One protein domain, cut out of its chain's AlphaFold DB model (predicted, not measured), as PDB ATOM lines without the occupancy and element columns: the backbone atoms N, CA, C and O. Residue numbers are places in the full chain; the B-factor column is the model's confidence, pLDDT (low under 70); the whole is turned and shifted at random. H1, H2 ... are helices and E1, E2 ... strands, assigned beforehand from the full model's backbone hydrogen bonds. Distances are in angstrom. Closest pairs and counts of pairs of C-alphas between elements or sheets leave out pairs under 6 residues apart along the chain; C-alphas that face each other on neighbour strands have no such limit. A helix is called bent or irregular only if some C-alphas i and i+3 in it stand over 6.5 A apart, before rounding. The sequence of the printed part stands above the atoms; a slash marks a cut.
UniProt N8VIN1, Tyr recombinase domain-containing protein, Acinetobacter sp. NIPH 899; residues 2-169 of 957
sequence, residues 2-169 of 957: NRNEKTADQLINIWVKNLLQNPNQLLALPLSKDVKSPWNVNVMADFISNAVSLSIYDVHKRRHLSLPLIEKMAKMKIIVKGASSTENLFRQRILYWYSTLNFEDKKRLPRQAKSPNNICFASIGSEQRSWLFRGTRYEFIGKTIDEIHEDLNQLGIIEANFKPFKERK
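This is residues 2 to 169 of the 957 residues of the protein "Tyr recombinase domain-containing protein" of Acinetobacter sp. NIPH 899 (UniProt N8VIN1). Two lobes sit end to end along a rod, with helix H6 between them. In one lobe H1 and H5 run side by side, H5 packs on strand E2 of the small hairpin E1 and E2, and H3 and H4 complete the group; in the other, H9 runs beside H6, H8 meets H9 at a corner, and E3 is near the far end. The printed part has 168 residues, mostly helix, in the order H1 H2 E1 E2 H3 H4 H5 H6 H7 E3 H8 H9 H10; the sheet E1 - E2 is antiparallel. It is only just compact, close to loose, with a radius of gyration of the C-alphas of 18.4 A, and spans 65 by 30 by 26 A.

The sheet holds E1, residues 31 to 33, and E2, residues 41 to 43, each 7.1 A long. H1, residues 2 to 20, begins at C-alpha 2 (-18.363, 35.666, -51.179) and is 27.3 A long. H2 is residues 23 to 26, H3 45 to 52 and H4 56 to 61. H5, residues 63 to 75, is 19.5 A long and irregular: C-alphas 65 and 68 are 7.1 A apart. H6, residues 85 to 99, measures 21.3 A from C-alpha 85 (-4.607, 31.037, -20.475). H7 is residues 103 to 107, E3 115 to 119 and H8 126 to 137, 17.4 A long. H9, residues 139 to 154, is 22.6 A long; H10, residues 165 to 168, ends at C-alpha 168 (-0.926, 30.058, 2.107).

In the hairpin E1 and E2, N 32 and O 42 are 2.8 A apart, within hydrogen-bond range. The closest C-alphas of E2 and H5, Asn 42 and Ile 70, are 6.6 A apart; those of E1 and H6, Lys 33 and Ser 85, 5.6 A. H5 touches H1 at a shallow tilt of 15 degrees, the same way, closest at C-alphas Val 16 and Ser 66, 6.4 A. H3 touches H1, about perpendicular at 86 degrees, and H4, at 79 degrees; the closest C-alphas are Leu 11 and Val 52, 6.3 A, and Ser 49 and Ile 56, 5.4 A. H2 is close to H5 but not clearly touching, at C-alphas Leu 26 and Met 73, 6.7 A. H9, the hub, touches H6 at a shallow tilt of 17 degrees, the same way, closest at C-alphas Arg 91 and Ile 141, 5.8 A. H8 and H9 touch only at the corner, closest at C-alphas Gly 135 and Gly 142, 4.0 A. H10 touches H9, closest at C-alphas Gly 142 and Phe 165, 5.4 A. E3 pairs with no named strand; its closest C-alpha to H9 is Asn 118, 7.2 A from His 149. H7 is close to H9 but not clearly touching, at C-alphas Lys 106 and Leu 152, 7.6 A. Every O i to N i+4 pair is within hydrogen-bond range in H3, H4, H6, H7 and H9, against 13 of 15 in H1, 5 of 9 in H5 and 5 of 8 in H8; H2 and H10 are too short for such a pair.

The two C-alphas farthest apart, Arg 3 and Lys 114, are 65.2 A apart. The printed part has no cut, and no link is long. The mean pLDDT of the printed part is 83.9; residues 2 to 6, 126, 136 to 137 and 165 to 169 are under 70.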
ATOM      1  N   ASN A   2     -17.930  34.687 -52.206       45.28
ATOM      2  CA  ASN A   2     -18.363  35.666 -51.179       45.28
ATOM      3  C   ASN A   2     -19.787  35.507 -50.587       45.28
ATOM      4  O   ASN A   2     -20.072  36.120 -49.561       45.28
ATOM      5  N   ARG A   3     -20.699  34.727 -51.197       43.59
ATOM      6  CA  ARG A   3     -22.071  34.548 -50.667       43.59
ATOM      7  C   ARG A   3     -22.128  33.616 -49.447       43.59
ATOM      8  O   ARG A   3     -22.812  33.961 -48.496       43.59
ATOM      9  N   ASN A   4     -21.369  32.514 -49.433       57.03
ATOM     10  CA  ASN A   4     -21.348  31.575 -48.298       57.03
ATOM     11  C   ASN A   4     -20.573  32.111 -47.084       57.03
ATOM     12  O   ASN A   4     -20.919  31.785 -45.952       57.03
ATOM     13  N   GLU A   5     -19.558  32.961 -47.294       57.69
ATOM     14  CA  GLU A   5     -18.803  33.541 -46.175       57.69
ATOM     15  C   GLU A   5     -19.653  34.515 -45.345       57.69
ATOM     16  O   GLU A   5     -19.611  34.447 -44.119       57.69
ATOM     17  N   LYS A   6     -20.492  35.340 -45.992       60.84
ATOM     18  CA  LYS A   6     -21.410  36.257 -45.292       60.84
ATOM     19  C   LYS A   6     -22.463  35.518 -44.459       60.84
ATOM     20  O   LYS A   6     -22.802  35.984 -43.376       60.84
ATOM     21  N   THR A   7     -22.942  34.365 -44.926       77.25
ATOM     22  CA  THR A   7     -23.928  33.548 -44.201       77.25
ATOM     23  C   THR A   7     -23.326  32.917 -42.940       77.25
ATOM     24  O   THR A   7     -23.953  32.935 -41.884       77.25
ATOM     25  N   ALA A   8     -22.086  32.418 -43.007       80.69
ATOM     26  CA  ALA A   8     -21.395  31.834 -41.851       80.69
ATOM     27  C   ALA A   8     -21.076  32.877 -40.762       80.69
ATOM     28  O   ALA A   8     -21.261  32.607 -39.573       80.69
ATOM     29  N   ASP A   9     -20.658  34.084 -41.157       86.56
ATOM     30  CA  ASP A   9     -20.412  35.188 -40.222       86.56
ATOM     31  C   ASP A   9     -21.709  35.627 -39.522       86.56
ATOM     32  O   ASP A   9     -21.715  35.904 -38.321       86.56
ATOM     33  N   GLN A  10     -22.830  35.664 -40.251       85.25
ATOM     34  CA  GLN A  10     -24.144  35.995 -39.692       85.25
ATOM     35  C   GLN A  10     -24.602  34.976 -38.643       85.25
ATOM     36  O   GLN A  10     -25.069  35.384 -37.581       85.25
ATOM     37  N   LEU A  11     -24.418  33.676 -38.891       87.62
ATOM     38  CA  LEU A  11     -24.797  32.621 -37.944       87.62
ATOM     39  C   LEU A  11     -24.034  32.731 -36.616       87.62
ATOM     40  O   LEU A  11     -24.649  32.701 -35.548       87.62
ATOM     41  N   ILE A  12     -22.712  32.935 -36.671       87.75
ATOM     42  CA  ILE A  12     -21.897  33.120 -35.459       87.75
ATOM     43  C   ILE A  12     -22.307  34.404 -34.728       87.75
ATOM     44  O   ILE A  12     -22.461  34.387 -33.508       87.75
ATOM     45  N   ASN A  13     -22.545  35.505 -35.445       90.00
ATOM     46  CA  ASN A  13     -22.951  36.771 -34.829       90.00
ATOM     47  C   ASN A  13     -24.337  36.701 -34.166       90.00
ATOM     48  O   ASN A  13     -24.516  37.268 -33.087       90.00
ATOM     49  N   ILE A  14     -25.305  35.993 -34.759       89.56
ATOM     50  CA  ILE A  14     -26.623  35.752 -34.145       89.56
ATOM     51  C   ILE A  14     -26.457  34.950 -32.852       89.56
ATOM     52  O   ILE A  14     -26.989  35.336 -31.811       89.56
ATOM     53  N   TRP A  15     -25.664  33.879 -32.893       91.56
ATOM     54  CA  TRP A  15     -25.386  33.050 -31.723       91.56
ATOM     55  C   TRP A  15     -24.692  33.834 -30.596       91.56
ATOM     56  O   TRP A  15     -25.130  33.792 -29.444       91.56
ATOM     57  N   VAL A  16     -23.674  34.635 -30.930       91.00
ATOM     58  CA  VAL A  16     -22.996  35.536 -29.983       91.00
ATOM     59  C   VAL A  16     -23.978  36.546 -29.388       91.00
ATOM     60  O   VAL A  16     -23.993  36.741 -28.173       91.00
ATOM     61  N   LYS A  17     -24.836  37.167 -30.206       89.44
ATOM     62  CA  LYS A  17     -25.820  38.156 -29.744       89.44
ATOM     63  C   LYS A  17     -26.829  37.547 -28.764       89.44
ATOM     64  O   LYS A  17     -27.114  38.169 -27.742       89.44
ATOM     65  N   ASN A  18     -27.301  36.328 -29.024       88.50
ATOM     66  CA  ASN A  18     -28.223  35.612 -28.137       88.50
ATOM     67  C   ASN A  18     -27.584  35.279 -26.777       88.50
ATOM     68  O   ASN A  18     -28.223  35.419 -25.733       88.50
ATOM     69  N   LEU A  19     -26.307  34.887 -26.762       87.81
ATOM     70  CA  LEU A  19     -25.576  34.622 -25.517       87.81
ATOM     71  C   LEU A  19     -25.240  35.898 -24.740       87.81
ATOM     72  O   LEU A  19     -25.279  35.900 -23.511       87.81
ATOM     73  N   LEU A  20     -24.968  37.012 -25.428       88.88
ATOM     74  CA  LEU A  20     -24.765  38.311 -24.777       88.88
ATOM     75  C   LEU A  20     -26.017  38.813 -24.039       88.88
ATOM     76  O   LEU A  20     -25.878  39.560 -23.068       88.88
ATOM     77  N   GLN A  21     -27.211  38.392 -24.469       85.38
ATOM     78  CA  GLN A  21     -28.483  38.675 -23.794       85.38
ATOM     79  C   GLN A  21     -28.727  37.781 -22.566       85.38
ATOM     80  O   GLN A  21     -29.530  38.142 -21.712       85.38
ATOM     81  N   ASN A  22     -28.000  36.664 -22.429       83.19
ATOM     82  CA  ASN A  22     -28.156  35.685 -21.350       83.19
ATOM     83  C   ASN A  22     -26.856  35.530 -20.534       83.19
ATOM     84  O   ASN A  22     -26.182  34.500 -20.617       83.19
ATOM     85  N   PRO A  23     -26.486  36.530 -19.709       73.56
ATOM     86  CA  PRO A  23     -25.189  36.570 -19.029       73.56
ATOM     87  C   PRO A  23     -24.923  35.369 -18.105       73.56
ATOM     88  O   PRO A  23     -23.770  34.975 -17.946       73.56
ATOM     89  N   ASN A  24     -25.969  34.737 -17.561       75.56
ATOM     90  CA  ASN A  24     -25.844  33.552 -16.702       75.56
ATOM     91  C   ASN A  24     -25.253  32.334 -17.437       75.56
ATOM     92  O   ASN A  24     -24.617  31.489 -16.814       75.56
ATOM     93  N   GLN A  25     -25.411  32.251 -18.762       81.44
ATOM     94  CA  GLN A  25     -24.885  31.139 -19.559       81.44
ATOM     95  C   GLN A  25     -23.387  31.275 -19.849       81.44
ATOM     96  O   GLN A  25     -22.723  30.279 -20.132       81.44
ATOM     97  N   LEU A  26     -22.826  32.484 -19.733       85.69
ATOM     98  CA  LEU A  26     -21.423  32.744 -20.057       85.69
ATOM     99  C   LEU A  26     -20.469  31.969 -19.145       85.69
ATOM    100  O   LEU A  26     -19.433  31.488 -19.595       85.69
ATOM    101  N   LEU A  27     -20.833  31.789 -17.874       86.25
ATOM    102  CA  LEU A  27     -20.008  31.073 -16.905       86.25
ATOM    103  C   LEU A  27     -19.851  29.579 -17.250       86.25
ATOM    104  O   LEU A  27     -18.802  29.005 -16.968       86.25
ATOM    105  N   ALA A  28     -20.842  28.991 -17.928       85.56
ATOM    106  CA  ALA A  28     -20.868  27.586 -18.339       85.56
ATOM    107  C   ALA A  28     -20.208  27.314 -19.707       85.56
ATOM    108  O   ALA A  28     -20.053  26.155 -20.093       85.56
ATOM    109  N   LEU A  29     -19.830  28.352 -20.466       89.81
ATOM    110  CA  LEU A  29     -19.280  28.176 -21.815       89.81
ATOM    111  C   LEU A  29     -17.902  27.498 -21.781       89.81
ATOM    112  O   LEU A  29     -17.004  27.983 -21.095       89.81
ATOM    113  N   PRO A  30     -17.650  26.437 -22.562       89.50
ATOM    114  CA  PRO A  30     -16.338  25.807 -22.579       89.50
ATOM    115  C   PRO A  30     -15.311  26.727 -23.247       89.50
ATOM    116  O   PRO A  30     -15.431  27.084 -24.421       89.50
ATOM    117  N   LEU A  31     -14.272  27.093 -22.501       91.50
ATOM    118  CA  LEU A  31     -13.159  27.895 -22.998       91.50
ATOM    119  C   LEU A  31     -11.962  27.018 -23.388       91.50
ATOM    120  O   LEU A  31     -11.707  25.957 -22.818       91.50
ATOM    121  N   SER A  32     -11.182  27.507 -24.347       90.38
ATOM    122  CA  SER A  32      -9.931  26.910 -24.809       90.38
ATOM    123  C   SER A  32      -8.815  27.955 -24.851       90.38
ATOM    124  O   SER A  32      -9.064  29.163 -24.817       90.38
ATOM    125  N   LYS A  33      -7.561  27.494 -24.905       88.38
ATOM    126  CA  LYS A  33      -6.402  28.386 -25.025       88.38
ATOM    127  C   LYS A  33      -6.407  29.058 -26.398       88.38
ATOM    128  O   LYS A  33      -6.567  28.382 -27.415       88.38
ATOM    129  N   ASP A  34      -6.182  30.366 -26.423       85.50
ATOM    130  CA  ASP A  34      -6.060  31.123 -27.666       85.50
ATOM    131  C   ASP A  34      -5.054  32.261 -27.505       85.50
ATOM    132  O   ASP A  34      -5.370  33.308 -26.951       85.50
ATOM    133  N   VAL A  35      -3.835  32.049 -27.998       78.06
ATOM    134  CA  VAL A  35      -2.735  33.023 -27.899       78.06
ATOM    135  C   VAL A  35      -2.987  34.257 -28.777       78.06
ATOM    136  O   VAL A  35      -2.392  35.303 -28.549       78.06
ATOM    137  N   LYS A  36      -3.884  34.160 -29.769       80.56
ATOM    138  CA  LYS A  36      -4.264  35.293 -30.628       80.56
ATOM    139  C   LYS A  36      -5.330  36.181 -29.980       80.56
ATOM    140  O   LYS A  36      -5.552  37.297 -30.438       80.56
ATOM    141  N   SER A  37      -5.994  35.693 -28.931       82.31
ATOM    142  CA  SER A  37      -6.949  36.475 -28.148       82.31
ATOM    143  C   SER A  37      -6.202  37.418 -27.195       82.31
ATOM    144  O   SER A  37      -5.313  36.955 -26.478       82.31
ATOM    145  N   PRO A  38      -6.612  38.696 -27.067       82.56
ATOM    146  CA  PRO A  38      -6.104  39.613 -26.037       82.56
ATOM    147  C   PRO A  38      -6.226  39.078 -24.598       82.56
ATOM    148  O   PRO A  38      -5.584  39.593 -23.682       82.56
ATOM    149  N   TRP A  39      -7.060  38.053 -24.394       85.81
ATOM    150  CA  TRP A  39      -7.330  37.407 -23.111       85.81
ATOM    151  C   TRP A  39      -6.656  36.043 -22.928       85.81
ATOM    152  O   TRP A  39      -6.886  35.378 -21.916       85.81
ATOM    153  N   ASN A  40      -5.828  35.613 -23.889       85.25
ATOM    154  CA  ASN A  40      -5.182  34.292 -23.942       85.25
ATOM    155  C   ASN A  40      -6.159  33.092 -23.952       85.25
ATOM    156  O   ASN A  40      -5.737  31.931 -23.885       85.25
ATOM    157  N   VAL A  41      -7.466  33.351 -24.026       90.56
ATOM    158  CA  VAL A  41      -8.548  32.361 -24.066       90.56
ATOM    159  C   VAL A  41      -9.633  32.797 -25.043       90.56
ATOM    160  O   VAL A  41      -9.827  33.991 -25.290       90.56
ATOM    161  N   ASN A  42     -10.345  31.817 -25.587       92.12
ATOM    162  CA  ASN A  42     -11.532  32.015 -26.412       92.12
ATOM    163  C   ASN A  42     -12.483  30.821 -26.236       92.12
ATOM    164  O   ASN A  42     -12.074  29.779 -25.714       92.12
ATOM    165  N   VAL A  43     -13.736  30.947 -26.666       91.44
ATOM    166  CA  VAL A  43     -14.695  29.835 -26.629       91.44
ATOM    167  C   VAL A  43     -14.173  28.677 -27.490       91.44
ATOM    168  O   VAL A  43     -13.549  28.879 -28.533       91.44
ATOM    169  N   MET A  44     -14.361  27.449 -27.010       92.19
ATOM    170  CA  MET A  44     -13.900  26.235 -27.675       92.19
ATOM    171  C   MET A  44     -14.509  26.122 -29.079       92.19
ATOM    172  O   MET A  44     -15.725  26.199 -29.243       92.19
ATOM    173  N   ALA A  45     -13.658  25.933 -30.093       87.31
ATOM    174  CA  ALA A  45     -14.086  25.925 -31.494       87.31
ATOM    175  C   ALA A  45     -15.094  24.803 -31.787       87.31
ATOM    176  O   ALA A  45     -16.092  25.054 -32.454       87.31
ATOM    177  N   ASP A  46     -14.890  23.617 -31.210       88.19
ATOM    178  CA  ASP A  46     -15.808  22.478 -31.346       88.19
ATOM    179  C   ASP A  46     -17.203  22.795 -30.789       88.19
ATOM    180  O   ASP A  46     -18.217  22.386 -31.345       88.19
ATOM    181  N   PHE A  47     -17.269  23.586 -29.714       89.44
ATOM    182  CA  PHE A  47     -18.541  23.991 -29.121       89.44
ATOM    183  C   PHE A  47     -19.303  24.965 -30.020       89.44
ATOM    184  O   PHE A  47     -20.500  24.795 -30.230       89.44
ATOM    185  N   ILE A  48     -18.608  25.954 -30.593       88.12
ATOM    186  CA  ILE A  48     -19.210  26.875 -31.567       88.12
ATOM    187  C   ILE A  48     -19.645  26.097 -32.816       88.12
ATOM    188  O   ILE A  48     -20.766  26.268 -33.277       88.12
ATOM    189  N   SER A  49     -18.790  25.210 -33.331       88.94
ATOM    190  CA  SER A  49     -19.059  24.371 -34.508       88.94
ATOM    191  C   SER A  49     -20.365  23.593 -34.361       88.94
ATOM    192  O   SER A  49     -21.218  23.672 -35.245       88.94
ATOM    193  N   ASN A  50     -20.573  22.951 -33.209       88.62
ATOM    194  CA  ASN A  50     -21.816  22.246 -32.905       88.62
ATOM    195  C   ASN A  50     -23.015  23.194 -32.752       88.62
ATOM    196  O   ASN A  50     -24.102  22.883 -33.230       88.62
ATOM    197  N   ALA A  51     -22.830  24.352 -32.110       84.94
ATOM    198  CA  ALA A  51     -23.925  25.272 -31.806       84.94
ATOM    199  C   ALA A  51     -24.478  26.025 -33.029       84.94
ATOM    200  O   ALA A  51     -25.654  26.377 -33.036       84.94
ATOM    201  N   VAL A  52     -23.652  26.280 -34.050       87.81
ATOM    202  CA  VAL A  52     -24.070  26.957 -35.296       87.81
ATOM    203  C   VAL A  52     -24.016  26.059 -36.539       87.81
ATOM    204  O   VAL A  52     -24.207  26.550 -37.648       87.81
ATOM    205  N   SER A  53     -23.763  24.757 -36.365       86.00
ATOM    206  CA  SER A  53     -23.679  23.754 -37.442       86.00
ATOM    207  C   SER A  53     -22.693  24.124 -38.563       86.00
ATOM    208  O   SER A  53     -22.972  23.946 -39.747       86.00
ATOM    209  N   LEU A  54     -21.520  24.646 -38.188       87.25
ATOM    210  CA  LEU A  54     -20.424  24.980 -39.107       87.25
ATOM    211  C   LEU A  54     -19.256  24.010 -38.939       87.25
ATOM    212  O   LEU A  54     -19.075  23.444 -37.866       87.25
ATOM    213  N   SER A  55     -18.412  23.860 -39.962       86.50
ATOM    214  CA  SER A  55     -17.184  23.069 -39.834       86.50
ATOM    215  C   SER A  55     -16.229  23.688 -38.799       86.50
ATOM    216  O   SER A  55     -16.136  24.911 -38.665       86.50
ATOM    217  N   ILE A  56     -15.469  22.852 -38.084       85.31
ATOM    218  CA  ILE A  56     -14.447  23.314 -37.124       85.31
ATOM    219  C   ILE A  56     -13.442  24.255 -37.816       85.31
ATOM    220  O   ILE A  56     -13.037  25.271 -37.245       85.31
ATOM    221  N   TYR A  57     -13.093  23.969 -39.075       85.44
ATOM    222  CA  TYR A  57     -12.219  24.810 -39.896       85.44
ATOM    223  C   TYR A  57     -12.796  26.220 -40.117       85.44
ATOM    224  O   TYR A  57     -12.098  27.217 -39.908       85.44
ATOM    225  N   ASP A  58     -14.083  26.319 -40.457       85.00
ATOM    226  CA  ASP A  58     -14.763  27.602 -40.663       85.00
ATOM    227  C   ASP A  58     -14.856  28.438 -39.390       85.00
ATOM    228  O   ASP A  58     -14.694  29.662 -39.446       85.00
ATOM    229  N   VAL A  59     -15.068  27.785 -38.246       85.31
ATOM    230  CA  VAL A  59     -15.069  28.427 -36.926       85.31
ATOM    231  C   VAL A  59     -13.677  28.939 -36.567       85.31
ATOM    232  O   VAL A  59     -13.540  30.058 -36.075       85.31
ATOM    233  N   HIS A  60     -12.619  28.172 -36.846       85.81
ATOM    234  CA  HIS A  60     -11.244  28.609 -36.597       85.81
ATOM    235  C   HIS A  60     -10.876  29.876 -37.377       85.81
ATOM    236  O   HIS A  60     -10.267  30.779 -36.795       85.81
ATOM    237  N   LYS A  61     -11.293  29.987 -38.649       86.94
ATOM    238  CA  LYS A  61     -11.107  31.198 -39.475       86.94
ATOM    239  C   LYS A  61     -11.833  32.423 -38.887       86.94
ATOM    240  O   LYS A  61     -11.396  33.555 -39.079       86.94
ATOM    241  N   ARG A  62     -12.907  32.197 -38.121       88.12
ATOM    242  CA  ARG A  62     -13.842  33.217 -37.606       88.12
ATOM    243  C   ARG A  62     -13.824  33.386 -36.086       88.12
ATOM    244  O   ARG A  62     -14.706  34.026 -35.524       88.12
ATOM    245  N   ARG A  63     -12.788  32.890 -35.402       84.62
ATOM    246  CA  ARG A  63     -12.635  32.988 -33.933       84.62
ATOM    247  C   ARG A  63     -12.680  34.408 -33.368       84.62
ATOM    248  O   ARG A  63     -12.960  34.580 -32.186       84.62
ATOM    249  N   HIS A  64     -12.394  35.422 -34.179       86.88
ATOM    250  CA  HIS A  64     -12.499  36.817 -33.758       86.88
ATOM    251  C   HIS A  64     -13.956  37.231 -33.470       86.88
ATOM    252  O   HIS A  64     -14.178  38.094 -32.626       86.88
ATOM    253  N   LEU A  65     -14.948  36.577 -34.089       89.50
ATOM    254  CA  LEU A  65     -16.370  36.883 -33.899       89.50
ATOM    255  C   LEU A  65     -16.894  36.491 -32.508       89.50
ATOM    256  O   LEU A  65     -17.860  37.083 -32.042       89.50
ATOM    257  N   SER A  66     -16.259  35.542 -31.808       89.81
ATOM    258  CA  SER A  66     -16.627  35.166 -30.429       89.81
ATOM    259  C   SER A  66     -15.971  36.041 -29.355       89.81
ATOM    260  O   SER A  66     -16.289  35.901 -28.172       89.81
ATOM    261  N   LEU A  67     -15.086  36.972 -29.734       89.38
ATOM    262  CA  LEU A  67     -14.388  37.855 -28.797       89.38
ATOM    263  C   LEU A  67     -15.321  38.738 -27.938       89.38
ATOM    264  O   LEU A  67     -15.031  38.871 -26.747       89.38
ATOM    265  N   PRO A  68     -16.465  39.256 -28.440       92.56
ATOM    266  CA  PRO A  68     -17.417  40.009 -27.619       92.56
ATOM    267  C   PRO A  68     -17.929  39.236 -26.393       92.56
ATOM    268  O   PRO A  68     -18.179  39.835 -25.345       92.56
ATOM    269  N   LEU A  69     -18.042  37.901 -26.478       91.12
ATOM    270  CA  LEU A  69     -18.397  37.061 -25.326       91.12
ATOM    271  C   LEU A  69     -17.295  37.096 -24.267       91.12
ATOM    272  O   LEU A  69     -17.583  37.267 -23.085       91.12
ATOM    273  N   ILE A  70     -16.033  37.005 -24.686       91.38
ATOM    274  CA  ILE A  70     -14.881  37.050 -23.778       91.38
ATOM    275  C   ILE A  70     -14.751  38.438 -23.136       91.38
ATOM    276  O   ILE A  70     -14.478  38.543 -21.943       91.38
ATOM    277  N   GLU A  71     -15.017  39.511 -23.880       90.62
ATOM    278  CA  GLU A  71     -15.066  40.871 -23.329       90.62
ATOM    279  C   GLU A  71     -16.186  41.042 -22.299       90.62
ATOM    280  O   GLU A  71     -15.983  41.666 -21.253       90.62
ATOM    281  N   LYS A  72     -17.365  40.459 -22.546       90.50
ATOM    282  CA  LYS A  72     -18.462  40.441 -21.570       90.50
ATOM    283  C   LYS A  72     -18.086  39.630 -20.326       90.50
ATOM    284  O   LYS A  72     -18.317  40.103 -19.215       90.50
ATOM    285  N   MET A  73     -17.440  38.474 -20.492       91.38
ATOM    286  CA  MET A  73     -16.911  37.661 -19.388       91.38
ATOM    287  C   MET A  73     -15.845  38.409 -18.578       91.38
ATOM    288  O   MET A  73     -15.820  38.298 -17.352       91.38
ATOM    289  N   ALA A  74     -15.007  39.218 -19.231       89.44
ATOM    290  CA  ALA A  74     -14.041  40.081 -18.559       89.44
ATOM    291  C   ALA A  74     -14.727  41.195 -17.749       89.44
ATOM    292  O   ALA A  74     -14.375  41.418 -16.591       89.44
ATOM    293  N   LYS A  75     -15.770  41.838 -18.300       89.38
ATOM    294  CA  LYS A  75     -16.601  42.815 -17.561       89.38
ATOM    295  C   LYS A  75     -17.273  42.191 -16.333       89.38
ATOM    296  O   LYS A  75     -17.391  42.846 -15.306       89.38
ATOM    297  N   MET A  76     -17.665  40.921 -16.424       87.94
ATOM    298  CA  MET A  76     -18.239  40.141 -15.318       87.94
ATOM    299  C   MET A  76     -17.188  39.562 -14.356       87.94
ATOM    300  O   MET A  76     -17.543  38.798 -13.465       87.94
ATOM    301  N   LYS A  77     -15.898  39.889 -14.526       88.06
ATOM    302  CA  LYS A  77     -14.772  39.361 -13.728       88.06
ATOM    303  C   LYS A  77     -14.620  37.829 -13.761       88.06
ATOM    304  O   LYS A  77     -13.918  37.261 -12.922       88.06
ATOM    305  N   ILE A  78     -15.214  37.151 -14.748       88.69
ATOM    306  CA  ILE A  78     -15.048  35.704 -14.973       88.69
ATOM    307  C   ILE A  78     -13.641  35.422 -15.525       88.69
ATOM    308  O   ILE A  78     -13.001  34.441 -15.155       88.69
ATOM    309  N   ILE A  79     -13.148  36.315 -16.384       90.31
ATOM    310  CA  ILE A  79     -11.832  36.260 -17.034       90.31
ATOM    311  C   ILE A  79     -11.080  37.548 -16.687       90.31
ATOM    312  O   ILE A  79     -11.696  38.605 -16.554       90.31
ATOM    313  N   VAL A  80      -9.755  37.479 -16.538       87.31
ATOM    314  CA  VAL A  80      -8.929  38.621 -16.124       87.31
ATOM    315  C   VAL A  80      -7.883  38.979 -17.184       87.31
ATOM    316  O   VAL A  80      -7.179  38.117 -17.719       87.31
ATOM    317  N   LYS A  81      -7.763  40.286 -17.462       83.81
ATOM    318  CA  LYS A  81      -6.711  40.878 -18.304       83.81
ATOM    319  C   LYS A  81      -5.331  40.606 -17.716       83.81
ATOM    320  O   LYS A  81      -5.095  40.920 -16.558       83.81
ATOM    321  N   GLY A  82      -4.413  40.078 -18.526       79.19
ATOM    322  CA  GLY A  82      -3.027  39.822 -18.114       79.19
ATOM    323  C   GLY A  82      -2.812  38.498 -17.372       79.19
ATOM    324  O   GLY A  82      -1.668  38.133 -17.121       79.19
ATOM    325  N   ALA A  83      -3.876  37.746 -17.079       84.06
ATOM    326  CA  ALA A  83      -3.762  36.377 -16.594       84.06
ATOM    327  C   ALA A  83      -3.386  35.417 -17.738       84.06
ATOM    328  O   ALA A  83      -3.744  35.613 -18.907       84.06
ATOM    329  N   SER A  84      -2.658  34.351 -17.406       85.62
ATOM    330  CA  SER A  84      -2.330  33.298 -18.369       85.62
ATOM    331  C   SER A  84      -3.587  32.556 -18.835       85.62
ATOM    332  O   SER A  84      -4.605  32.502 -18.140       85.62
ATOM    333  N   SER A  85      -3.504  31.880 -19.989       84.31
ATOM    334  CA  SER A  85      -4.607  31.037 -20.475       84.31
ATOM    335  C   SER A  85      -5.039  30.004 -19.426       84.31
ATOM    336  O   SER A  85      -6.214  29.702 -19.277       84.31
ATOM    337  N   THR A  86      -4.078  29.456 -18.678       82.06
ATOM    338  CA  THR A  86      -4.339  28.465 -17.627       82.06
ATOM    339  C   THR A  86      -5.100  29.086 -16.458       82.06
ATOM    340  O   THR A  86      -6.045  28.479 -15.966       82.06
ATOM    341  N   GLU A  87      -4.722  30.291 -16.034       86.00
ATOM    342  CA  GLU A  87      -5.399  31.010 -14.952       86.00
ATOM    343  C   GLU A  87      -6.848  31.327 -15.289       86.00
ATOM    344  O   GLU A  87      -7.727  31.036 -14.483       86.00
ATOM    345  N   ASN A  88      -7.109  31.831 -16.496       90.94
ATOM    346  CA  ASN A  88      -8.464  32.163 -16.932       90.94
ATOM    347  C   ASN A  88      -9.362  30.920 -17.067       90.94
ATOM    348  O   ASN A  88     -10.515  30.953 -16.641       90.94
ATOM    349  N   LEU A  89      -8.829  29.799 -17.572       90.12
ATOM    350  CA  LEU A  89      -9.576  28.535 -17.655       90.12
ATOM    351  C   LEU A  89      -9.944  27.982 -16.271       90.12
ATOM    352  O   LEU A  89     -11.077  27.560 -16.051       90.12
ATOM    353  N   PHE A  90      -8.996  27.966 -15.331       88.12
ATOM    354  CA  PHE A  90      -9.258  27.454 -13.983       88.12
ATOM    355  C   PHE A  90     -10.140  28.397 -13.168       88.12
ATOM    356  O   PHE A  90     -11.022  27.915 -12.465       88.12
ATOM    357  N   ARG A  91      -9.958  29.716 -13.297       91.06
ATOM    358  CA  ARG A  91     -10.834  30.707 -12.664       91.06
ATOM    359  C   ARG A  91     -12.289  30.490 -13.067       91.06
ATOM    360  O   ARG A  91     -13.137  30.359 -12.192       91.06
ATOM    361  N   GLN A  92     -12.565  30.366 -14.366       91.06
ATOM    362  CA  GLN A  92     -13.918  30.107 -14.851       91.06
ATOM    363  C   GLN A  92     -14.500  28.813 -14.263       91.06
ATOM    364  O   GLN A  92     -15.628  28.824 -13.786       91.06
ATOM    365  N   ARG A  93     -13.737  27.711 -14.256       89.88
ATOM    366  CA  ARG A  93     -14.202  26.424 -13.708       89.88
ATOM    367  C   ARG A  93     -14.529  26.500 -12.221       89.88
ATOM    368  O   ARG A  93     -15.545  25.960 -11.799       89.88
ATOM    369  N   ILE A  94     -13.677  27.172 -11.447       91.38
ATOM    370  CA  ILE A  94     -13.869  27.367 -10.008       91.38
ATOM    371  C   ILE A  94     -15.140  28.184  -9.754       91.38
ATOM    372  O   ILE A  94     -15.975  27.776  -8.950       91.38
ATOM    373  N   LEU A  95     -15.314  29.296 -10.475       91.56
ATOM    374  CA  LEU A  95     -16.497  30.151 -10.362       91.56
ATOM    375  C   LEU A  95     -17.772  29.429 -10.822       91.56
ATOM    376  O   LEU A  95     -18.797  29.532 -10.154       91.56
ATOM    377  N   TYR A  96     -17.710  28.662 -11.915       91.38
ATOM    378  CA  TYR A  96     -18.831  27.856 -12.399       91.38
ATOM    379  C   TYR A  96     -19.252  26.818 -11.362       91.38
ATOM    380  O   TYR A  96     -20.403  26.828 -10.937       91.38
ATOM    381  N   TRP A  97     -18.315  25.999 -10.878       91.38
ATOM    382  CA  TRP A  97     -18.581  25.040  -9.806       91.38
ATOM    383  C   TRP A  97     -19.217  25.726  -8.593       91.38
ATOM    384  O   TRP A  97     -20.260  25.289  -8.118       91.38
ATOM    385  N   TYR A  98     -18.651  26.842  -8.135       91.31
ATOM    386  CA  TYR A  98     -19.176  27.545  -6.970       91.31
ATOM    387  C   TYR A  98     -20.595  28.097  -7.191       91.31
ATOM    388  O   TYR A  98     -21.423  28.032  -6.287       91.31
ATOM    389  N   SER A  99     -20.903  28.571  -8.403       88.62
ATOM    390  CA  SER A  99     -22.241  29.054  -8.775       88.62
ATOM    391  C   SER A  99     -23.306  27.954  -8.833       88.62
ATOM    392  O   SER A  99     -24.488  28.252  -8.698       88.62
ATOM    393  N   THR A 100     -22.902  26.690  -9.010       89.00
ATOM    394  CA  THR A 100     -23.833  25.547  -8.999       89.00
ATOM    395  C   THR A 100     -24.251  25.114  -7.594       89.00
ATOM    396  O   THR A 100     -25.195  24.341  -7.462       89.00
ATOM    397  N   LEU A 101     -23.577  25.602  -6.547       90.50
ATOM    398  CA  LEU A 101     -23.895  25.265  -5.162       90.50
ATOM    399  C   LEU A 101     -24.998  26.178  -4.625       90.50
ATOM    400  O   LEU A 101     -24.863  27.406  -4.638       90.50
ATOM    401  N   ASN A 102     -26.058  25.578  -4.084       90.75
ATOM    402  CA  ASN A 102     -27.055  26.330  -3.326       90.75
ATOM    403  C   ASN A 102     -26.515  26.694  -1.924       90.75
ATOM    404  O   ASN A 102     -25.419  26.296  -1.523       90.75
ATOM    405  N   PHE A 103     -27.285  27.474  -1.164       90.50
ATOM    406  CA  PHE A 103     -26.877  27.925   0.169       90.50
ATOM    407  C   PHE A 103     -26.579  26.765   1.142       90.50
ATOM    408  O   PHE A 103     -25.578  26.801   1.858       90.50
ATOM    409  N   GLU A 104     -27.390  25.706   1.127       89.75
ATOM    410  CA  GLU A 104     -27.196  24.529   1.983       89.75
ATOM    411  C   GLU A 104     -25.946  23.729   1.594       89.75
ATOM    412  O   GLU A 104     -25.181  23.298   2.461       89.75
ATOM    413  N   ASP A 105     -25.670  23.596   0.298       89.31
ATOM    414  CA  ASP A 105     -24.459  22.945  -0.198       89.31
ATOM    415  C   ASP A 105     -23.207  23.739   0.193       89.31
ATOM    416  O   ASP A 105     -22.214  23.162   0.645       89.31
ATOM    417  N   LYS A 106     -23.267  25.077   0.101       92.50
ATOM    418  CA  LYS A 106     -22.196  25.978   0.556       92.50
ATOM    419  C   LYS A 106     -21.926  25.833   2.061       92.50
ATOM    420  O   LYS A 106     -20.765  25.881   2.482       92.50
ATOM    421  N   LYS A 107     -22.963  25.609   2.877       88.56
ATOM    422  CA  LYS A 107     -22.843  25.385   4.330       88.56
ATOM    423  C   LYS A 107     -22.153  24.058   4.658       88.56
ATOM    424  O   LYS A 107     -21.355  23.999   5.595       88.56
ATOM    425  N   ARG A 108     -22.408  23.021   3.855       88.94
ATOM    426  CA  ARG A 108     -21.854  21.662   4.005       88.94
ATOM    427  C   ARG A 108     -20.429  21.497   3.466       88.94
ATOM    428  O   ARG A 108     -19.876  20.401   3.553       88.94
ATOM    429  N   LEU A 109     -19.816  22.551   2.921       89.19
ATOM    430  CA  LEU A 109     -18.444  22.474   2.418       89.19
ATOM    431  C   LEU A 109     -17.464  22.071   3.537       89.19
ATOM    432  O   LEU A 109     -17.480  22.664   4.620       89.19
ATOM    433  N   PRO A 110     -16.583  21.082   3.292       87.00
ATOM    434  CA  PRO A 110     -15.691  20.550   4.315       87.00
ATOM    435  C   PRO A 110     -14.675  21.603   4.757       87.00
ATOM    436  O   PRO A 110     -14.165  22.371   3.940       87.00
ATOM    437  N   ARG A 111     -14.347  21.625   6.050       85.38
ATOM    438  CA  ARG A 111     -13.434  22.604   6.660       85.38
ATOM    439  C   ARG A 111     -12.057  22.007   6.922       85.38
ATOM    440  O   ARG A 111     -11.922  20.800   7.118       85.38
ATOM    441  N   GLN A 112     -11.013  22.833   6.908       77.81
ATOM    442  CA  GLN A 112      -9.677  22.373   7.290       77.81
ATOM    443  C   GLN A 112      -9.590  22.188   8.808       77.81
ATOM    444  O   GLN A 112      -9.882  23.110   9.562       77.81
ATOM    445  N   ALA A 113      -9.084  21.037   9.259       73.31
ATOM    446  CA  ALA A 113      -8.980  20.711  10.687       73.31
ATOM    447  C   ALA A 113      -8.182  21.747  11.509       73.31
ATOM    448  O   ALA A 113      -8.504  22.004  12.661       73.31
ATOM    449  N   LYS A 114      -7.149  22.361  10.914       72.62
ATOM    450  CA  LYS A 114      -6.282  23.357  11.577       72.62
ATOM    451  C   LYS A 114      -6.696  24.811  11.322       72.62
ATOM    452  O   LYS A 114      -6.054  25.730  11.824       72.62
ATOM    453  N   SER A 115      -7.673  25.057  10.454       77.62
ATOM    454  CA  SER A 115      -8.114  26.403  10.057       77.62
ATOM    455  C   SER A 115      -9.570  26.303   9.588       77.62
ATOM    456  O   SER A 115      -9.816  26.239   8.384       77.62
ATOM    457  N   PRO A 116     -10.534  26.213  10.524       80.19
ATOM    458  CA  PRO A 116     -11.925  25.868  10.217       80.19
ATOM    459  C   PRO A 116     -12.615  26.879   9.292       80.19
ATOM    460  O   PRO A 116     -13.516  26.507   8.548       80.19
ATOM    461  N   ASN A 117     -12.130  28.120   9.246       83.62
ATOM    462  CA  ASN A 117     -12.625  29.154   8.338       83.62
ATOM    463  C   ASN A 117     -12.079  29.029   6.899       83.62
ATOM    464  O   ASN A 117     -12.474  29.779   6.016       83.62
ATOM    465  N   ASN A 118     -11.234  28.032   6.606       86.62
ATOM    466  CA  ASN A 118     -10.817  27.683   5.248       86.62
ATOM    467  C   ASN A 118     -11.463  26.370   4.773       86.62
ATOM    468  O   ASN A 118     -11.543  25.381   5.506       86.62
ATOM    469  N   ILE A 119     -11.866  26.330   3.502       85.25
ATOM    470  CA  ILE A 119     -12.431  25.130   2.873       85.25
ATOM    471  C   ILE A 119     -11.335  24.085   2.615       85.25
ATOM    472  O   ILE A 119     -10.249  24.376   2.096       85.25
ATOM    473  N   CYS A 120     -11.634  22.826   2.923       84.31
ATOM    474  CA  CYS A 120     -10.817  21.670   2.588       84.31
ATOM    475  C   CYS A 120     -11.153  21.150   1.181       84.31
ATOM    476  O   CYS A 120     -11.797  20.119   1.007       84.31
ATOM    477  N   PHE A 121     -10.674  21.829   0.135       81.69
ATOM    478  CA  PHE A 121     -10.883  21.366  -1.248       81.69
ATOM    479  C   PHE A 121     -10.303  19.965  -1.519       81.69
ATOM    480  O   PHE A 121     -10.762  19.258  -2.414       81.69
ATOM    481  N   ALA A 122      -9.311  19.537  -0.730       73.94
ATOM    482  CA  ALA A 122      -8.675  18.229  -0.858       73.94
ATOM    483  C   ALA A 122      -9.601  17.045  -0.530       73.94
ATOM    484  O   ALA A 122      -9.333  15.945  -1.022       73.94
ATOM    485  N   SER A 123     -10.650  17.258   0.273       77.44
ATOM    486  CA  SER A 123     -11.628  16.231   0.654       77.44
ATOM    487  C   SER A 123     -12.890  16.228  -0.212       77.44
ATOM    488  O   SER A 123     -13.735  15.366  -0.015       77.44
ATOM    489  N   ILE A 124     -13.027  17.164  -1.160       80.50
ATOM    490  CA  ILE A 124     -14.192  17.235  -2.059       80.50
ATOM    491  C   ILE A 124     -13.995  16.320  -3.274       80.50
ATOM    492  O   ILE A 124     -14.859  15.515  -3.595       80.50
ATOM    493  N   GLY A 125     -12.849  16.425  -3.953       75.31
ATOM    494  CA  GLY A 125     -12.595  15.683  -5.189       75.31
ATOM    495  C   GLY A 125     -11.199  15.925  -5.757       75.31
ATOM    496  O   GLY A 125     -10.468  16.813  -5.311       75.31
ATOM    497  N   SER A 126     -10.802  15.117  -6.743       69.50
ATOM    498  CA  SER A 126      -9.480  15.205  -7.386       69.50
ATOM    499  C   SER A 126      -9.280  16.525  -8.144       69.50
ATOM    500  O   SER A 126      -8.183  17.091  -8.107       69.50
ATOM    501  N   GLU A 127     -10.334  17.057  -8.773       76.00
ATOM    502  CA  GLU A 127     -10.303  18.353  -9.456       76.00
ATOM    503  C   GLU A 127     -10.145  19.507  -8.457       76.00
ATOM    504  O   GLU A 127      -9.212  20.302  -8.595       76.00
ATOM    505  N   GLN A 128     -10.957  19.543  -7.398       83.81
ATOM    506  CA  GLN A 128     -10.914  20.551  -6.334       83.81
ATOM    507  C   GLN A 128      -9.569  20.535  -5.594       83.81
ATOM    508  O   GLN A 128      -8.963  21.583  -5.357       83.81
ATOM    509  N   ARG A 129      -9.027  19.342  -5.312       76.50
ATOM    510  CA  ARG A 129      -7.677  19.172  -4.750       76.50
ATOM    511  C   ARG A 129      -6.610  19.830  -5.628       76.50
ATOM    512  O   ARG A 129      -5.674  20.439  -5.109       76.50
ATOM    513  N   SER A 130      -6.751  19.744  -6.951       75.12
ATOM    514  CA  SER A 130      -5.799  20.343  -7.891       75.12
ATOM    515  C   SER A 130      -5.794  21.877  -7.851       75.12
ATOM    516  O   SER A 130      -4.766  22.484  -8.156       75.12
ATOM    517  N   TRP A 131      -6.897  22.516  -7.442       81.94
ATOM    518  CA  TRP A 131      -6.999  23.976  -7.364       81.94
ATOM    519  C   TRP A 131      -6.118  24.558  -6.266       81.94
ATOM    520  O   TRP A 131      -5.512  25.599  -6.485       81.94
ATOM    521  N   LEU A 132      -5.961  23.861  -5.135       73.44
ATOM    522  CA  LEU A 132      -5.035  24.269  -4.072       73.44
ATOM    523  C   LEU A 132      -3.586  24.267  -4.570       73.44
ATOM    524  O   LEU A 132      -2.882  25.264  -4.436       73.44
ATOM    525  N   PHE A 133      -3.162  23.176  -5.217       70.69
ATOM    526  CA  PHE A 133      -1.820  23.059  -5.796       70.69
ATOM    527  C   PHE A 133      -1.569  24.078  -6.916       70.69
ATOM    528  O   PHE A 133      -0.471  24.603  -7.068       70.69
ATOM    529  N   ARG A 134      -2.576  24.368  -7.740       72.94
ATOM    530  CA  ARG A 134      -2.448  25.375  -8.800       72.94
ATOM    531  C   ARG A 134      -2.495  26.788  -8.237       72.94
ATOM    532  O   ARG A 134      -1.765  27.637  -8.735       72.94
ATOM    533  N   GLY A 135      -3.277  27.016  -7.189       72.25
ATOM    534  CA  GLY A 135      -3.363  28.279  -6.469       72.25
ATOM    535  C   GLY A 135      -2.009  28.710  -5.924       72.25
ATOM    536  O   GLY A 135      -1.655  29.865  -6.090       72.25
ATOM    537  N   THR A 136      -1.183  27.792  -5.398       69.81
ATOM    538  CA  THR A 136       0.187  28.121  -4.940       69.81
ATOM    539  C   THR A 136       1.122  28.584  -6.062       69.81
ATOM    540  O   THR A 136       2.069  29.329  -5.802       69.81
ATOM    541  N   ARG A 137       0.852  28.174  -7.306       68.94
ATOM    542  CA  ARG A 137       1.689  28.443  -8.484       68.94
ATOM    543  C   ARG A 137       1.193  29.613  -9.341       68.94
ATOM    544  O   ARG A 137       2.011  30.254  -9.991       68.94
ATOM    545  N   TYR A 138      -0.111  29.868  -9.349       77.38
ATOM    546  CA  TYR A 138      -0.775  30.851 -10.202       77.38
ATOM    547  C   TYR A 138      -1.583  31.834  -9.354       77.38
ATOM    548  O   TYR A 138      -2.533  31.448  -8.668       77.38
ATOM    549  N   GLU A 139      -1.215  33.109  -9.425       81.31
ATOM    550  CA  GLU A 139      -1.740  34.155  -8.549       81.31
ATOM    551  C   GLU A 139      -3.256  34.314  -8.681       81.31
ATOM    552  O   GLU A 139      -3.959  34.390  -7.673       81.31
ATOM    553  N   PHE A 140      -3.781  34.308  -9.908       82.69
ATOM    554  CA  PHE A 140      -5.211  34.524 -10.130       82.69
ATOM    555  C   PHE A 140      -6.071  33.334  -9.697       82.69
ATOM    556  O   PHE A 140      -7.209  33.530  -9.273       82.69
ATOM    557  N   ILE A 141      -5.535  32.109  -9.717       84.31
ATOM    558  CA  ILE A 141      -6.233  30.938  -9.157       84.31
ATOM    559  C   ILE A 141      -6.306  31.068  -7.631       84.31
ATOM    560  O   ILE A 141      -7.364  30.850  -7.048       84.31
ATOM    561  N   GLY A 142      -5.207  31.489  -6.994       83.44
ATOM    562  CA  GLY A 142      -5.164  31.767  -5.557       83.44
ATOM    563  C   GLY A 142      -6.166  32.842  -5.127       83.44
ATOM    564  O   GLY A 142      -6.923  32.610  -4.188       83.44
ATOM    565  N   LYS A 143      -6.226  33.965  -5.857       86.81
ATOM    566  CA  LYS A 143      -7.199  35.048  -5.618       86.81
ATOM    567  C   LYS A 143      -8.648  34.606  -5.818       86.81
ATOM    568  O   LYS A 143      -9.496  34.958  -5.017       86.81
ATOM    569  N   THR A 144      -8.930  33.774  -6.822       90.25
ATOM    570  CA  THR A 144     -10.289  33.234  -7.041       90.25
ATOM    571  C   THR A 144     -10.762  32.395  -5.847       90.25
ATOM    572  O   THR A 144     -11.932  32.418  -5.485       90.25
ATOM    573  N   ILE A 145      -9.852  31.651  -5.213       88.56
ATOM    574  CA  ILE A 145     -10.173  30.900  -3.995       88.56
ATOM    575  C   ILE A 145     -10.436  31.855  -2.825       88.56
ATOM    576  O   ILE A 145     -11.318  31.574  -2.020       88.56
ATOM    577  N   ASP A 146      -9.701  32.964  -2.716       88.44
ATOM    578  CA  ASP A 146      -9.973  33.988  -1.699       88.44
ATOM    579  C   ASP A 146     -11.346  34.635  -1.906       88.44
ATOM    580  O   ASP A 146     -12.100  34.709  -0.947       88.44
ATOM    581  N   GLU A 147     -11.727  34.957  -3.147       90.69
ATOM    582  CA  GLU A 147     -13.062  35.485  -3.486       90.69
ATOM    583  C   GLU A 147     -14.198  34.561  -3.009       90.69
ATOM    584  O   GLU A 147     -15.223  35.032  -2.529       90.69
ATOM    585  N   ILE A 148     -14.013  33.235  -3.076       91.06
ATOM    586  CA  ILE A 148     -14.987  32.270  -2.534       91.06
ATOM    587  C   ILE A 148     -15.070  32.352  -1.006       91.06
ATOM    588  O   ILE A 148     -16.158  32.252  -0.447       91.06
ATOM    589  N   HIS A 149     -13.937  32.488  -0.315       89.50
ATOM    590  CA  HIS A 149     -13.954  32.637   1.142       89.50
ATOM    591  C   HIS A 149     -14.572  33.984   1.542       89.50
ATOM    592  O   HIS A 149     -15.363  34.034   2.478       89.50
ATOM    593  N   GLU A 150     -14.299  35.053   0.796       90.38
ATOM    594  CA  GLU A 150     -14.939  36.356   0.984       90.38
ATOM    595  C   GLU A 150     -16.465  36.270   0.807       90.38
ATOM    596  O   GLU A 150     -17.189  36.756   1.675       90.38
ATOM    597  N   ASP A 151     -16.964  35.587  -0.235       90.56
ATOM    598  CA  ASP A 151     -18.408  35.362  -0.444       90.56
ATOM    599  C   ASP A 151     -19.026  34.536   0.693       90.56
ATOM    600  O   ASP A 151     -20.064  34.893   1.241       90.56
ATOM    601  N   LEU A 152     -18.365  33.457   1.129       89.69
ATOM    602  CA  LEU A 152     -18.852  32.642   2.248       89.69
ATOM    603  C   LEU A 152     -18.875  33.405   3.576       89.69
ATOM    604  O   LEU A 152     -19.752  33.149   4.399       89.69
ATOM    605  N   ASN A 153     -17.934  34.325   3.788       90.12
ATOM    606  CA  ASN A 153     -17.937  35.219   4.940       90.12
ATOM    607  C   ASN A 153     -19.103  36.218   4.855       90.12
ATOM    608  O   ASN A 153     -19.839  36.386   5.823       90.12
ATOM    609  N   GLN A 154     -19.346  36.817   3.683       90.31
ATOM    610  CA  GLN A 154     -20.499  37.702   3.459       90.31
ATOM    611  C   GLN A 154     -21.843  36.986   3.654       90.31
ATOM    612  O   GLN A 154     -22.793  37.581   4.158       90.31
ATOM    613  N   LEU A 155     -21.914  35.698   3.310       88.50
ATOM    614  CA  LEU A 155     -23.080  34.838   3.530       88.50
ATOM    615  C   LEU A 155     -23.227  34.346   4.985       88.50
ATOM    616  O   LEU A 155     -24.173  33.615   5.277       88.50
ATOM    617  N   GLY A 156     -22.306  34.697   5.891       85.75
ATOM    618  CA  GLY A 156     -22.323  34.271   7.296       85.75
ATOM    619  C   GLY A 156     -22.008  32.785   7.513       85.75
ATOM    620  O   GLY A 156     -22.347  32.222   8.551       85.75
ATOM    621  N   ILE A 157     -21.393  32.122   6.527       87.94
ATOM    622  CA  ILE A 157     -21.081  30.685   6.558       87.94
ATOM    623  C   ILE A 157     -19.720  30.414   7.226       87.94
ATOM    624  O   ILE A 157     -19.518  29.337   7.790       87.94
ATOM    625  N   ILE A 158     -18.782  31.362   7.144       87.19
ATOM    626  CA  ILE A 158     -17.472  31.321   7.817       87.19
ATOM    627  C   ILE A 158     -17.164  32.668   8.465       87.19
ATOM    628  O   ILE A 158     -17.744  33.679   8.087       87.19
ATOM    629  N   GLU A 159     -16.222  32.686   9.406       83.69
ATOM    630  CA  GLU A 159     -15.744  33.923  10.030       83.69
ATOM    631  C   GLU A 159     -14.677  34.634   9.176       83.69
ATOM    632  O   GLU A 159     -13.974  34.019   8.368       83.69
ATOM    633  N   ALA A 160     -14.489  35.936   9.417       78.81
ATOM    634  CA  ALA A 160     -13.575  36.804   8.666       78.81
ATOM    635  C   ALA A 160     -12.069  36.485   8.828       78.81
ATOM    636  O   ALA A 160     -11.237  37.069   8.141       78.81
ATOM    637  N   ASN A 161     -11.695  35.567   9.720       80.50
ATOM    638  CA  ASN A 161     -10.308  35.199  10.047       80.50
ATOM    639  C   ASN A 161      -9.750  34.048   9.166       80.50
ATOM    640  O   ASN A 161      -8.850  33.314   9.589       80.50
ATOM    641  N   PHE A 162     -10.271  33.852   7.949       80.69
ATOM    642  CA  PHE A 162      -9.717  32.873   7.009       80.69
ATOM    643  C   PHE A 162      -8.346  33.329   6.484       80.69
ATOM    644  O   PHE A 162      -8.114  34.504   6.213       80.69
ATOM    645  N   LYS A 163      -7.414  32.388   6.292       78.25
ATOM    646  CA  LYS A 163      -6.057  32.716   5.817       78.25
ATOM    647  C   LYS A 163      -6.070  33.028   4.322       78.25
ATOM    648  O   LYS A 163      -6.454  32.116   3.584       78.25
ATOM    649  N   PRO A 164      -5.622  34.205   3.841       75.19
ATOM    650  CA  PRO A 164      -5.597  34.560   2.419       75.19
ATOM    651  C   PRO A 164      -4.478  33.849   1.640       75.19
ATOM    652  O   PRO A 164      -3.514  33.328   2.205       75.19
ATOM    653  N   PHE A 165      -4.561  33.850   0.306       69.62
ATOM    654  CA  PHE A 165      -3.603  33.192  -0.588       69.62
ATOM    655  C   PHE A 165      -2.139  33.553  -0.306       69.62
ATOM    656  O   PHE A 165      -1.278  32.670  -0.320       69.62
ATOM    657  N   LYS A 166      -1.851  34.830  -0.026       64.62
ATOM    658  CA  LYS A 166      -0.486  35.304   0.249       64.62
ATOM    659  C   LYS A 166       0.150  34.598   1.451       64.62
ATOM    660  O   LYS A 166       1.337  34.300   1.398       64.62
ATOM    661  N   GLU A 167      -0.636  34.262   2.471       64.31
ATOM    662  CA  GLU A 167      -0.176  33.527   3.657       64.31
ATOM    663  C   GLU A 167      -0.116  32.010   3.422       64.31
ATOM    664  O   GLU A 167       0.718  31.314   3.998       64.31
ATOM    665  N   ARG A 168      -0.954  31.477   2.519       61.91
ATOM    666  CA  ARG A 168      -0.926  30.058   2.107       61.91
ATOM    667  C   ARG A 168       0.246  29.722   1.171       61.91
ATOM    668  O   ARG A 168       0.570  28.547   0.983       61.91
ATOM    669  N   LYS A 169       0.894  30.724   0.568       59.72
ATOM    670  CA  LYS A 169       2.042  30.555  -0.334       59.72
ATOM    671  C   LYS A 169       3.316  30.243   0.469       59.72
ATOM    672  O   LYS A 169       4.115  31.129   0.750       59.72
TER     673      LYS A 169